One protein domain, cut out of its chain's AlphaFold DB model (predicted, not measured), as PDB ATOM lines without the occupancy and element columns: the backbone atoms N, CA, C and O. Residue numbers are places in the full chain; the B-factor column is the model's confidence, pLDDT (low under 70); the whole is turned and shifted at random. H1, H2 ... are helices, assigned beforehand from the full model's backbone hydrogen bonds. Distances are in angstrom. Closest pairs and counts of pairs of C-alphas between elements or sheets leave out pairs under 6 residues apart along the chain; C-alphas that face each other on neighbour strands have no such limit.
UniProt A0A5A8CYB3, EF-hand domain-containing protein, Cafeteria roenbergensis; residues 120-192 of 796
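AT A GLANCE: This is residues 120 to 192 of the 796 residues of the protein "EF-hand domain-containing protein" of Cafeteria roenbergensis (UniProt A0A5A8CYB3). Two helices, H1 and H2, run side by side in opposite ways as a helical hairpin, and a shorter helix, H3, packs on H2 near the later residues of both; H4, a short last helix, lies off to one side and touches no helix. Between H2 and H3 the loop of residues 158 to 171 swings away and comes back, and its residues 170 to 171 pair with residues 125 to 126 ahead of H1. The printed part has 73 residues, with four named helices in the order H1, H2, H3, H4 and no named strand, and its class is all helix. The whole is compact, with a radius of gyration of the C-alphas of 11.9 A, and rounded, with spans of 31 by 27 by 23 A.

IN THESE COORDINATES: Start at Lys 120 and read on to C-alpha 128 at (165.625, 114.125, 130.873), where H1 begins; it takes in residues 128 to 139 and measures 16.0 A from first to last C-alpha. Look next for H2 at residues 147 to 157, 15.4 A long, from C-alpha 147 at (175.672, 105.531, 118.560). H3 takes residues 172 to 179 and measures 10.1 A. H4, residues 187 to 192, measures 8.5 A and ends with C-alpha 192 at (186.130, 126.638, 129.704).

HOW THE PARTS SIT: Look first at Leu 135 and Ala 149, whose C-alphas, 6.5 A apart, are the closest of H1 and H2. These two helices touch and form a hairpin, at a shallow tilt of 28 degrees, opposite ways. Go on to Leu 156 and Val 178, the closest C-alphas of H2 and H3, at 6.9 A. H2 and H3 touch and form a hairpin too, at a shallow tilt of 26 degrees, opposite ways. H1 and H3 are apart, and so are H2 and H4, and H3 and H4. H1 and H4 are only just apart, their closest C-alphas being 8.2 A from each other. Residues 125 to 126 and residues 170 to 171 are a short antiparallel pairing outside any named strand. In H1, H2 and H4 every O i to N i+4 pair is within hydrogen-bond range; in H3 it is 3 of 4.

THE WHOLE: The C-alphas farthest apart are those of Asn 164 and Leu 192, at 33.9 A, while those of Lys 120 and Leu 192 are 17.1 A apart. The printed part has no cut. The link from H2 to H3, with 14 residues, is long; the links from H1 to H2 and from H3 to H4, with 7 residues each, are short. Read the B-factor column for the pLDDT: its mean over the printed part is 78.9, and it is under 70 at residues 120 to 121 and 158 to 168 of this model.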
ATOM      1  N   LYS A 120     170.388 122.811 134.162       68.50
ATOM      2  CA  LYS A 120     169.673 124.005 133.704       68.50
ATOM      3  C   LYS A 120     168.860 124.656 134.818       68.50
ATOM      4  O   LYS A 120     168.449 125.804 134.642       68.50
ATOM      5  N   THR A 121     168.631 123.973 135.938       68.44
ATOM      6  CA  THR A 121     167.557 124.282 136.894       68.44
ATOM      7  C   THR A 121     167.997 124.514 138.339       68.44
ATOM      8  O   THR A 121     167.204 125.055 139.101       68.44
ATOM      9  N   GLY A 122     169.223 124.147 138.718       70.38
ATOM     10  CA  GLY A 122     169.622 124.074 140.127       70.38
ATOM     11  C   GLY A 122     169.104 122.814 140.837       70.38
ATOM     12  O   GLY A 122     169.038 122.796 142.064       70.38
ATOM     13  N   LYS A 123     168.754 121.781 140.051       76.06
ATOM     14  CA  LYS A 123     168.391 120.404 140.417       76.06
ATOM     15  C   LYS A 123     168.500 120.072 141.918       76.06
ATOM     16  O   LYS A 123     167.518 120.086 142.650       76.06
ATOM     17  N   GLY A 124     169.671 119.698 142.429       78.12
ATOM     18  CA  GLY A 124     170.897 119.268 141.747       78.12
ATOM     19  C   GLY A 124     170.838 117.804 141.281       78.12
ATOM     20  O   GLY A 124     171.711 117.003 141.618       78.12
ATOM     21  N   THR A 125     169.802 117.444 140.519       84.06
ATOM     22  CA  THR A 125     169.748 116.259 139.653       84.06
ATOM     23  C   THR A 125     169.483 116.694 138.212       84.06
ATOM     24  O   THR A 125     168.660 117.579 137.983       84.06
ATOM     25  N   LEU A 126     170.164 116.068 137.246       85.50
ATOM     26  CA  LEU A 126     169.874 116.254 135.821       85.50
ATOM     27  C   LEU A 126     168.609 115.471 135.475       85.50
ATOM     28  O   LEU A 126     168.560 114.255 135.696       85.50
ATOM     29  N   ASP A 127     167.602 116.146 134.934       85.69
ATOM     30  CA  ASP A 127     166.422 115.483 134.380       85.69
ATOM     31  C   ASP A 127     166.615 115.095 132.897       85.69
ATOM     32  O   ASP A 127     167.711 115.185 132.336       85.69
ATOM     33  N   LEU A 128     165.559 114.577 132.263       83.19
ATOM     34  CA  LEU A 128     165.625 114.125 130.873       83.19
ATOM     35  C   LEU A 128     165.825 115.290 129.886       83.19
ATOM     36  O   LEU A 128     166.478 115.094 128.859       83.19
ATOM     37  N   ASP A 129     165.326 116.491 130.197       84.00
ATOM     38  CA  ASP A 129     165.509 117.685 129.366       84.00
ATOM     39  C   ASP A 129     166.947 118.202 129.480       84.00
ATOM     40  O   ASP A 129     167.542 118.597 128.474       84.00
ATOM     41  N   ASP A 130     167.522 118.175 130.687       87.25
ATOM     42  CA  ASP A 130     168.930 118.506 130.929       87.25
ATOM     43  C   ASP A 130     169.860 117.562 130.155       87.25
ATOM     44  O   ASP A 130     170.746 118.011 129.423       87.25
ATOM     45  N   ILE A 131     169.617 116.248 130.241       86.75
ATOM     46  CA  ILE A 131     170.401 115.231 129.524       86.75
ATOM     47  C   ILE A 131     170.244 115.384 128.004       86.75
ATOM     48  O   ILE A 131     171.232 115.308 127.275       86.75
ATOM     49  N   THR A 132     169.033 115.660 127.518       84.56
ATOM     50  CA  THR A 132     168.762 115.893 126.088       84.56
ATOM     51  C   THR A 132     169.455 117.159 125.577       84.56
ATOM     52  O   THR A 132     170.068 117.151 124.509       84.56
ATOM     53  N   HIS A 133     169.446 118.251 126.348       84.94
ATOM     54  CA  HIS A 133     170.191 119.464 126.004       84.94
ATOM     55  C   HIS A 133     171.711 119.255 126.027       84.94
ATOM     56  O   HIS A 133     172.389 119.704 125.105       84.94
ATOM     57  N   MET A 134     172.244 118.538 127.017       87.75
ATOM     58  CA  MET A 134     173.660 118.159 127.080       87.75
ATOM     59  C   MET A 134     174.077 117.332 125.854       87.75
ATOM     60  O   MET A 134     175.115 117.600 125.250       87.75
ATOM     61  N   LEU A 135     173.258 116.362 125.435       87.06
ATOM     62  CA  LEU A 135     173.503 115.579 124.220       87.06
ATOM     63  C   LEU A 135     173.491 116.459 122.962       87.06
ATOM     64  O   LEU A 135     174.379 116.317 122.121       87.06
ATOM     65  N   HIS A 136     172.568 117.420 122.866       86.69
ATOM     66  CA  HIS A 136     172.563 118.402 121.779       86.69
ATOM     67  C   HIS A 136     173.812 119.299 121.745       86.69
ATOM     68  O   HIS A 136     174.299 119.626 120.662       86.69
ATOM     69  N   GLU A 137     174.354 119.695 122.899       82.62
ATOM     70  CA  GLU A 137     175.560 120.536 122.986       82.62
ATOM     71  C   GLU A 137     176.877 119.752 122.814       82.62
ATOM     72  O   GLU A 137     177.922 120.364 122.583       82.62
ATOM     73  N   LEU A 138     176.842 118.415 122.889       85.06
ATOM     74  CA  LEU A 138     177.994 117.531 122.652       85.06
ATOM     75  C   LEU A 138     178.008 116.882 121.259       85.06
ATOM     76  O   LEU A 138     179.086 116.617 120.731       85.06
ATOM     77  N   PHE A 139     176.839 116.614 120.668       84.81
ATOM     78  CA  PHE A 139     176.699 115.846 119.421       84.81
ATOM     79  C   PHE A 139     175.864 116.546 118.332       84.81
ATOM     80  O   PHE A 139     175.716 116.004 117.238       84.81
ATOM     81  N   GLY A 140     175.326 117.740 118.596       85.25
ATOM     82  CA  GLY A 140     174.518 118.502 117.641       85.25
ATOM     83  C   GLY A 140     173.032 118.124 117.633       85.25
ATOM     84  O   GLY A 140     172.507 117.483 118.545       85.25
ATOM     85  N   ARG A 141     172.304 118.568 116.603       83.38
ATOM     86  CA  ARG A 141     170.846 118.353 116.520       83.38
ATOM     87  C   ARG A 141     170.496 116.877 116.354       83.38
ATOM     88  O   ARG A 141     169.619 116.388 117.051       83.38
ATOM     89  N   ASP A 142     171.253 116.162 115.533       83.88
ATOM     90  CA  ASP A 142     170.959 114.786 115.124       83.88
ATOM     91  C   ASP A 142     171.550 113.725 116.076       83.88
ATOM     92  O   ASP A 142     171.862 112.607 115.654       83.88
ATOM     93  N   TYR A 143     171.722 114.056 117.366       85.12
ATOM     94  CA  TYR A 143     172.376 113.185 118.356       85.12
ATOM     95  C   TYR A 143     171.720 111.801 118.458       85.12
ATOM     96  O   TYR A 143     172.419 110.816 118.680       85.12
ATOM     97  N   GLU A 144     170.404 111.696 118.243       82.31
ATOM     98  CA  GLU A 144     169.663 110.428 118.274       82.31
ATOM     99  C   GLU A 144     170.200 109.396 117.271       82.31
ATOM    100  O   GLU A 144     170.122 108.190 117.520       82.31
ATOM    101  N   SER A 145     170.777 109.853 116.153       85.00
ATOM    102  CA  SER A 145     171.424 108.993 115.155       85.00
ATOM    103  C   SER A 145     172.768 108.439 115.649       85.00
ATOM    104  O   SER A 145     173.123 107.295 115.342       85.00
ATOM    105  N   ASN A 146     173.485 109.208 116.474       85.69
ATOM    106  CA  ASN A 146     174.852 108.928 116.888       85.69
ATOM    107  C   ASN A 146     174.897 107.777 117.922       85.69
ATOM    108  O   ASN A 146     174.298 107.880 118.997       85.69
ATOM    109  N   PRO A 147     175.622 106.674 117.650       85.31
ATOM    110  CA  PRO A 147     175.672 105.531 118.560       85.31
ATOM    111  C   PRO A 147     176.334 105.863 119.906       85.31
ATOM    112  O   PRO A 147     175.920 105.311 120.923       85.31
ATOM    113  N   LEU A 148     177.304 106.787 119.940       84.94
ATOM    114  CA  LEU A 148     177.963 107.218 121.178       84.94
ATOM    115  C   LEU A 148     177.010 108.026 122.062       84.94
ATOM    116  O   LEU A 148     176.978 107.827 123.272       84.94
ATOM    117  N   ALA A 149     176.202 108.900 121.458       85.38
ATOM    118  CA  ALA A 149     175.185 109.670 122.168       85.38
ATOM    119  C   ALA A 149     174.110 108.756 122.778       85.38
ATOM    120  O   ALA A 149     173.724 108.936 123.931       85.38
ATOM    121  N   ARG A 150     173.682 107.729 122.032       83.44
ATOM    122  CA  ARG A 150     172.698 106.737 122.488       83.44
ATOM    123  C   ARG A 150     173.226 105.868 123.632       83.44
ATOM    124  O   ARG A 150     172.525 105.691 124.624       83.44
ATOM    125  N   GLU A 151     174.458 105.369 123.525       83.31
ATOM    126  CA  GLU A 151     175.093 104.578 124.591       83.31
ATOM    127  C   GLU A 151     175.383 105.430 125.839       83.31
ATOM    128  O   GLU A 151     175.247 104.950 126.963       83.31
ATOM    129  N   LEU A 152     175.692 106.718 125.668       84.88
ATOM    130  CA  LEU A 152     175.866 107.658 126.773       84.88
ATOM    131  C   LEU A 152     174.543 107.989 127.479       84.88
ATOM    132  O   LEU A 152     174.482 107.953 128.706       84.88
ATOM    133  N   MET A 153     173.474 108.253 126.721       83.19
ATOM    134  CA  MET A 153     172.122 108.453 127.254       83.19
ATOM    135  C   MET A 153     171.661 107.227 128.055       83.19
ATOM    136  O   MET A 153     171.165 107.356 129.172       83.19
ATOM    137  N   LYS A 154     171.907 106.030 127.512       81.81
ATOM    138  CA  LYS A 154     171.690 104.737 128.166       81.81
ATOM    139  C   LYS A 154     172.505 104.614 129.463       81.81
ATOM    140  O   LYS A 154     171.913 104.470 130.529       81.81
ATOM    141  N   SER A 155     173.825 104.811 129.416       82.06
ATOM    142  CA  SER A 155     174.708 104.741 130.595       82.06
ATOM    143  C   SER A 155     174.402 105.781 131.686       82.06
ATOM    144  O   SER A 155     174.849 105.598 132.819       82.06
ATOM    145  N   LEU A 156     173.693 106.870 131.372       81.06
ATOM    146  CA  LEU A 156     173.226 107.859 132.350       81.06
ATOM    147  C   LEU A 156     171.878 107.489 132.985       81.06
ATOM    148  O   LEU A 156     171.630 107.894 134.116       81.06
ATOM    149  N   LEU A 157     171.013 106.752 132.280       76.88
ATOM    150  CA  LEU A 157     169.623 106.490 132.683       76.88
ATOM    151  C   LEU A 157     169.362 105.059 133.189       76.88
ATOM    152  O   LEU A 157     168.368 104.846 133.886       76.88
ATOM    153  N   GLU A 158     170.208 104.080 132.846       65.12
ATOM    154  CA  GLU A 158     169.930 102.653 133.078       65.12
ATOM    155  C   GLU A 158     169.707 102.292 134.552       65.12
ATOM    156  O   GLU A 158     168.637 101.780 134.889       65.12
ATOM    157  N   THR A 159     170.681 102.549 135.431       55.03
ATOM    158  CA  THR A 159     170.624 102.108 136.836       55.03
ATOM    159  C   THR A 159     171.303 103.064 137.812       55.03
ATOM    160  O   THR A 159     172.401 103.564 137.557       55.03
ATOM    161  N   ASP A 160     170.701 103.241 138.988       56.97
ATOM    162  CA  ASP A 160     171.368 103.802 140.162       56.97
ATOM    163  C   ASP A 160     172.444 102.847 140.727       56.97
ATOM    164  O   ASP A 160     172.683 101.744 140.235       56.97
ATOM    165  N   TYR A 161     173.100 103.265 141.810       47.03
ATOM    166  CA  TYR A 161     174.137 102.479 142.490       47.03
ATOM    167  C   TYR A 161     173.606 101.241 143.251       47.03
ATOM    168  O   TYR A 161     174.392 100.559 143.906       47.03
ATOM    169  N   ARG A 162     172.296 100.963 143.189       48.97
ATOM    170  CA  ARG A 162     171.605  99.800 143.769       48.97
ATOM    171  C   ARG A 162     170.950  98.908 142.699       48.97
ATOM    172  O   ARG A 162     170.380  97.884 143.053       48.97
ATOM    173  N   GLY A 163     171.026  99.278 141.415       51.19
ATOM    174  CA  GLY A 163     170.386  98.565 140.303       51.19
ATOM    175  C   GLY A 163     168.953  99.013 139.976       51.19
ATOM    176  O   GLY A 163     168.316  98.403 139.120       51.19
ATOM    177  N   ASN A 164     168.429 100.067 140.610       54.72
ATOM    178  CA  ASN A 164     167.099 100.602 140.306       54.72
ATOM    179  C   ASN A 164     167.136 101.476 139.049       54.72
ATOM    180  O   ASN A 164     168.052 102.283 138.888       54.72
ATOM    181  N   ARG A 165     166.100 101.409 138.205       57.19
ATOM    182  CA  ARG A 165     165.961 102.324 137.060       57.19
ATOM    183  C   ARG A 165     165.826 103.768 137.552       57.19
ATOM    184  O   ARG A 165     165.035 104.033 138.455       57.19
ATOM    185  N   ILE A 166     166.569 104.703 136.961       62.38
ATOM    186  CA  ILE A 166     166.631 106.085 137.458       62.38
ATOM    187  C   ILE A 166     165.317 106.819 137.143       62.38
ATOM    188  O   ILE A 166     164.986 107.059 135.984       62.38
ATOM    189  N   THR A 167     164.565 107.175 138.187       59.19
ATOM    190  CA  THR A 167     163.284 107.906 138.099       59.19
ATOM    191  C   THR A 167     163.340 109.331 138.660       59.19
ATOM    192  O   THR A 167     162.474 110.134 138.334       59.19
ATOM    193  N   ALA A 168     164.353 109.663 139.470       64.56
ATOM    194  CA  ALA A 168     164.496 110.950 140.168       64.56
ATOM    195  C   ALA A 168     165.550 111.900 139.546       64.56
ATOM    196  O   ALA A 168     165.978 112.871 140.174       64.56
ATOM    197  N   GLY A 169     165.988 111.607 138.318       76.31
ATOM    198  CA  GLY A 169     167.113 112.283 137.664       76.31
ATOM    199  C   GLY A 169     168.485 111.769 138.119       76.31
ATOM    200  O   GLY A 169     168.608 110.966 139.046       76.31
ATOM    201  N   VAL A 170     169.534 112.213 137.429       83.00
ATOM    202  CA  VAL A 170     170.921 111.773 137.648       83.00
ATOM    203  C   VAL A 170     171.608 112.708 138.639       83.00
ATOM    204  O   VAL A 170     171.699 113.907 138.400       83.00
ATOM    205  N   THR A 171     172.118 112.172 139.750       84.00
ATOM    206  CA  THR A 171     172.893 112.946 140.741       84.00
ATOM    207  C   THR A 171     174.328 113.211 140.273       84.00
ATOM    208  O   THR A 171     174.890 112.438 139.493       84.00
ATOM    209  N   ALA A 172     174.982 114.236 140.833       79.81
ATOM    210  CA  ALA A 172     176.397 114.531 140.569       79.81
ATOM    211  C   ALA A 172     177.326 113.315 140.785       79.81
ATOM    212  O   ALA A 172     178.237 113.075 139.998       79.81
ATOM    213  N   GLY A 173     177.054 112.489 141.805       80.31
ATOM    214  CA  GLY A 173     177.821 111.269 142.089       80.31
ATOM    215  C   GLY A 173     177.586 110.110 141.107       80.31
ATOM    216  O   GLY A 173     178.423 109.213 141.013       80.31
ATOM    217  N   GLN A 174     176.475 110.111 140.363       80.38
ATOM    218  CA  GLN A 174     176.259 109.207 139.226       80.38
ATOM    219  C   GLN A 174     176.923 109.768 137.964       80.38
ATOM    220  O   GLN A 174     177.662 109.047 137.297       80.38
ATOM    221  N   PHE A 175     176.735 111.063 137.689       85.25
ATOM    222  CA  PHE A 175     177.365 111.754 136.564       85.25
ATOM    223  C   PHE A 175     178.892 111.603 136.580       85.25
ATOM    224  O   PHE A 175     179.467 111.185 135.579       85.25
ATOM    225  N   ALA A 176     179.547 111.829 137.726       82.69
ATOM    226  CA  ALA A 176     180.997 111.679 137.871       82.69
ATOM    227  C   ALA A 176     181.494 110.267 137.492       82.69
ATOM    228  O   ALA A 176     182.500 110.126 136.798       82.69
ATOM    229  N   LYS A 177     180.757 109.210 137.870       81.94
ATOM    230  CA  LYS A 177     181.090 107.815 137.514       81.94
ATOM    231  C   LYS A 177     181.005 107.553 136.009       81.94
ATOM    232  O   LYS A 177     181.786 106.755 135.492       81.94
ATOM    233  N   VAL A 178     180.078 108.212 135.309       83.06
ATOM    234  CA  VAL A 178     179.977 108.138 133.844       83.06
ATOM    235  C   VAL A 178     181.065 108.996 133.193       83.06
ATOM    236  O   VAL A 178     181.742 108.511 132.294       83.06
ATOM    237  N   ALA A 179     181.316 110.212 133.688       84.12
ATOM    238  CA  ALA A 179     182.311 111.151 133.161       84.12
ATOM    239  C   ALA A 179     183.757 110.617 133.177       84.12
ATOM    240  O   ALA A 179     184.516 110.896 132.249       84.12
ATOM    241  N   VAL A 180     184.121 109.783 134.162       78.50
ATOM    242  CA  VAL A 180     185.413 109.060 134.191       78.50
ATOM    243  C   VAL A 180     185.608 108.165 132.956       78.50
ATOM    244  O   VAL A 180     186.726 108.023 132.469       78.50
ATOM    245  N   ARG A 181     184.530 107.574 132.423       78.44
ATOM    246  CA  ARG A 181     184.560 106.730 131.211       78.44
ATOM    247  C   ARG A 181     184.329 107.562 129.946       78.44
ATOM    248  O   ARG A 181     185.034 107.415 128.953       78.44
ATOM    249  N   ALA A 182     183.347 108.454 129.999       81.12
ATOM    250  CA  ALA A 182     182.893 109.311 128.916       81.12
ATOM    251  C   ALA A 182     183.539 110.704 129.007       81.12
ATOM    252  O   ALA A 182     182.881 111.692 129.338       81.12
ATOM    253  N   ARG A 183     184.841 110.796 128.688       78.75
ATOM    254  CA  ARG A 183     185.608 112.062 128.739       78.75
ATOM    255  C   ARG A 183     185.015 113.190 127.875       78.75
ATOM    256  O   ARG A 183     185.287 114.357 128.135       78.75
ATOM    257  N   ASN A 184     184.157 112.879 126.902       82.44
ATOM    258  CA  ASN A 184     183.396 113.870 126.137       82.44
ATOM    259  C   ASN A 184     182.385 114.664 126.993       82.44
ATOM    260  O   ASN A 184     182.188 115.840 126.709       82.44
ATOM    261  N   LEU A 185     181.820 114.100 128.074       83.50
ATOM    262  CA  LEU A 185     180.993 114.862 129.032       83.50
ATOM    263  C   LEU A 185     181.749 116.055 129.619       83.50
ATOM    264  O   LEU A 185     181.189 117.130 129.823       83.50
ATOM    265  N   MET A 186     183.042 115.862 129.866       86.00
ATOM    266  CA  MET A 186     183.920 116.850 130.475       86.00
ATOM    267  C   MET A 186     184.386 117.933 129.494       86.00
ATOM    268  O   MET A 186     184.943 118.938 129.932       86.00
ATOM    269  N   TYR A 187     184.162 117.767 128.183       85.94
ATOM    270  CA  TYR A 187     184.730 118.635 127.146       85.94
ATOM    271  C   TYR A 187     184.386 120.116 127.346       85.94
ATOM    272  O   TYR A 187     185.278 120.959 127.278       85.94
ATOM    273  N   GLN A 188     183.126 120.443 127.657       86.19
ATOM    274  CA  GLN A 188     182.710 121.835 127.868       86.19
ATOM    275  C   GLN A 188     183.382 122.457 129.108       86.19
ATOM    276  O   GLN A 188     183.825 123.605 129.056       86.19
ATOM    277  N   ALA A 189     183.536 121.687 130.192       87.62
ATOM    278  CA  ALA A 189     184.223 122.132 131.403       87.62
ATOM    279  C   ALA A 189     185.732 122.316 131.172       87.62
ATOM    280  O   ALA A 189     186.266 123.370 131.505       87.62
ATOM    281  N   PHE A 190     186.409 121.354 130.532       88.25
ATOM    282  CA  PHE A 190     187.831 121.470 130.178       88.25
ATOM    283  C   PHE A 190     188.101 122.619 129.197       88.25
ATOM    284  O   PHE A 190     189.098 123.325 129.340       88.25
ATOM    285  N   LYS A 191     187.222 122.841 128.213       88.94
ATOM    286  CA  LYS A 191     187.338 123.949 127.254       88.94
ATOM    287  C   LYS A 191     187.243 125.304 127.953       88.94
ATOM    288  O   LYS A 191     188.071 126.176 127.703       88.94
ATOM    289  N   LEU A 192     186.277 125.453 128.860       89.25
ATOM    290  CA  LEU A 192     186.130 126.638 129.704       89.25
ATOM    291  C   LEU A 192     187.340 126.819 130.640       89.25
ATOM    292  O   LEU A 192     187.870 127.921 130.744       89.25
TER     293      LEU A 192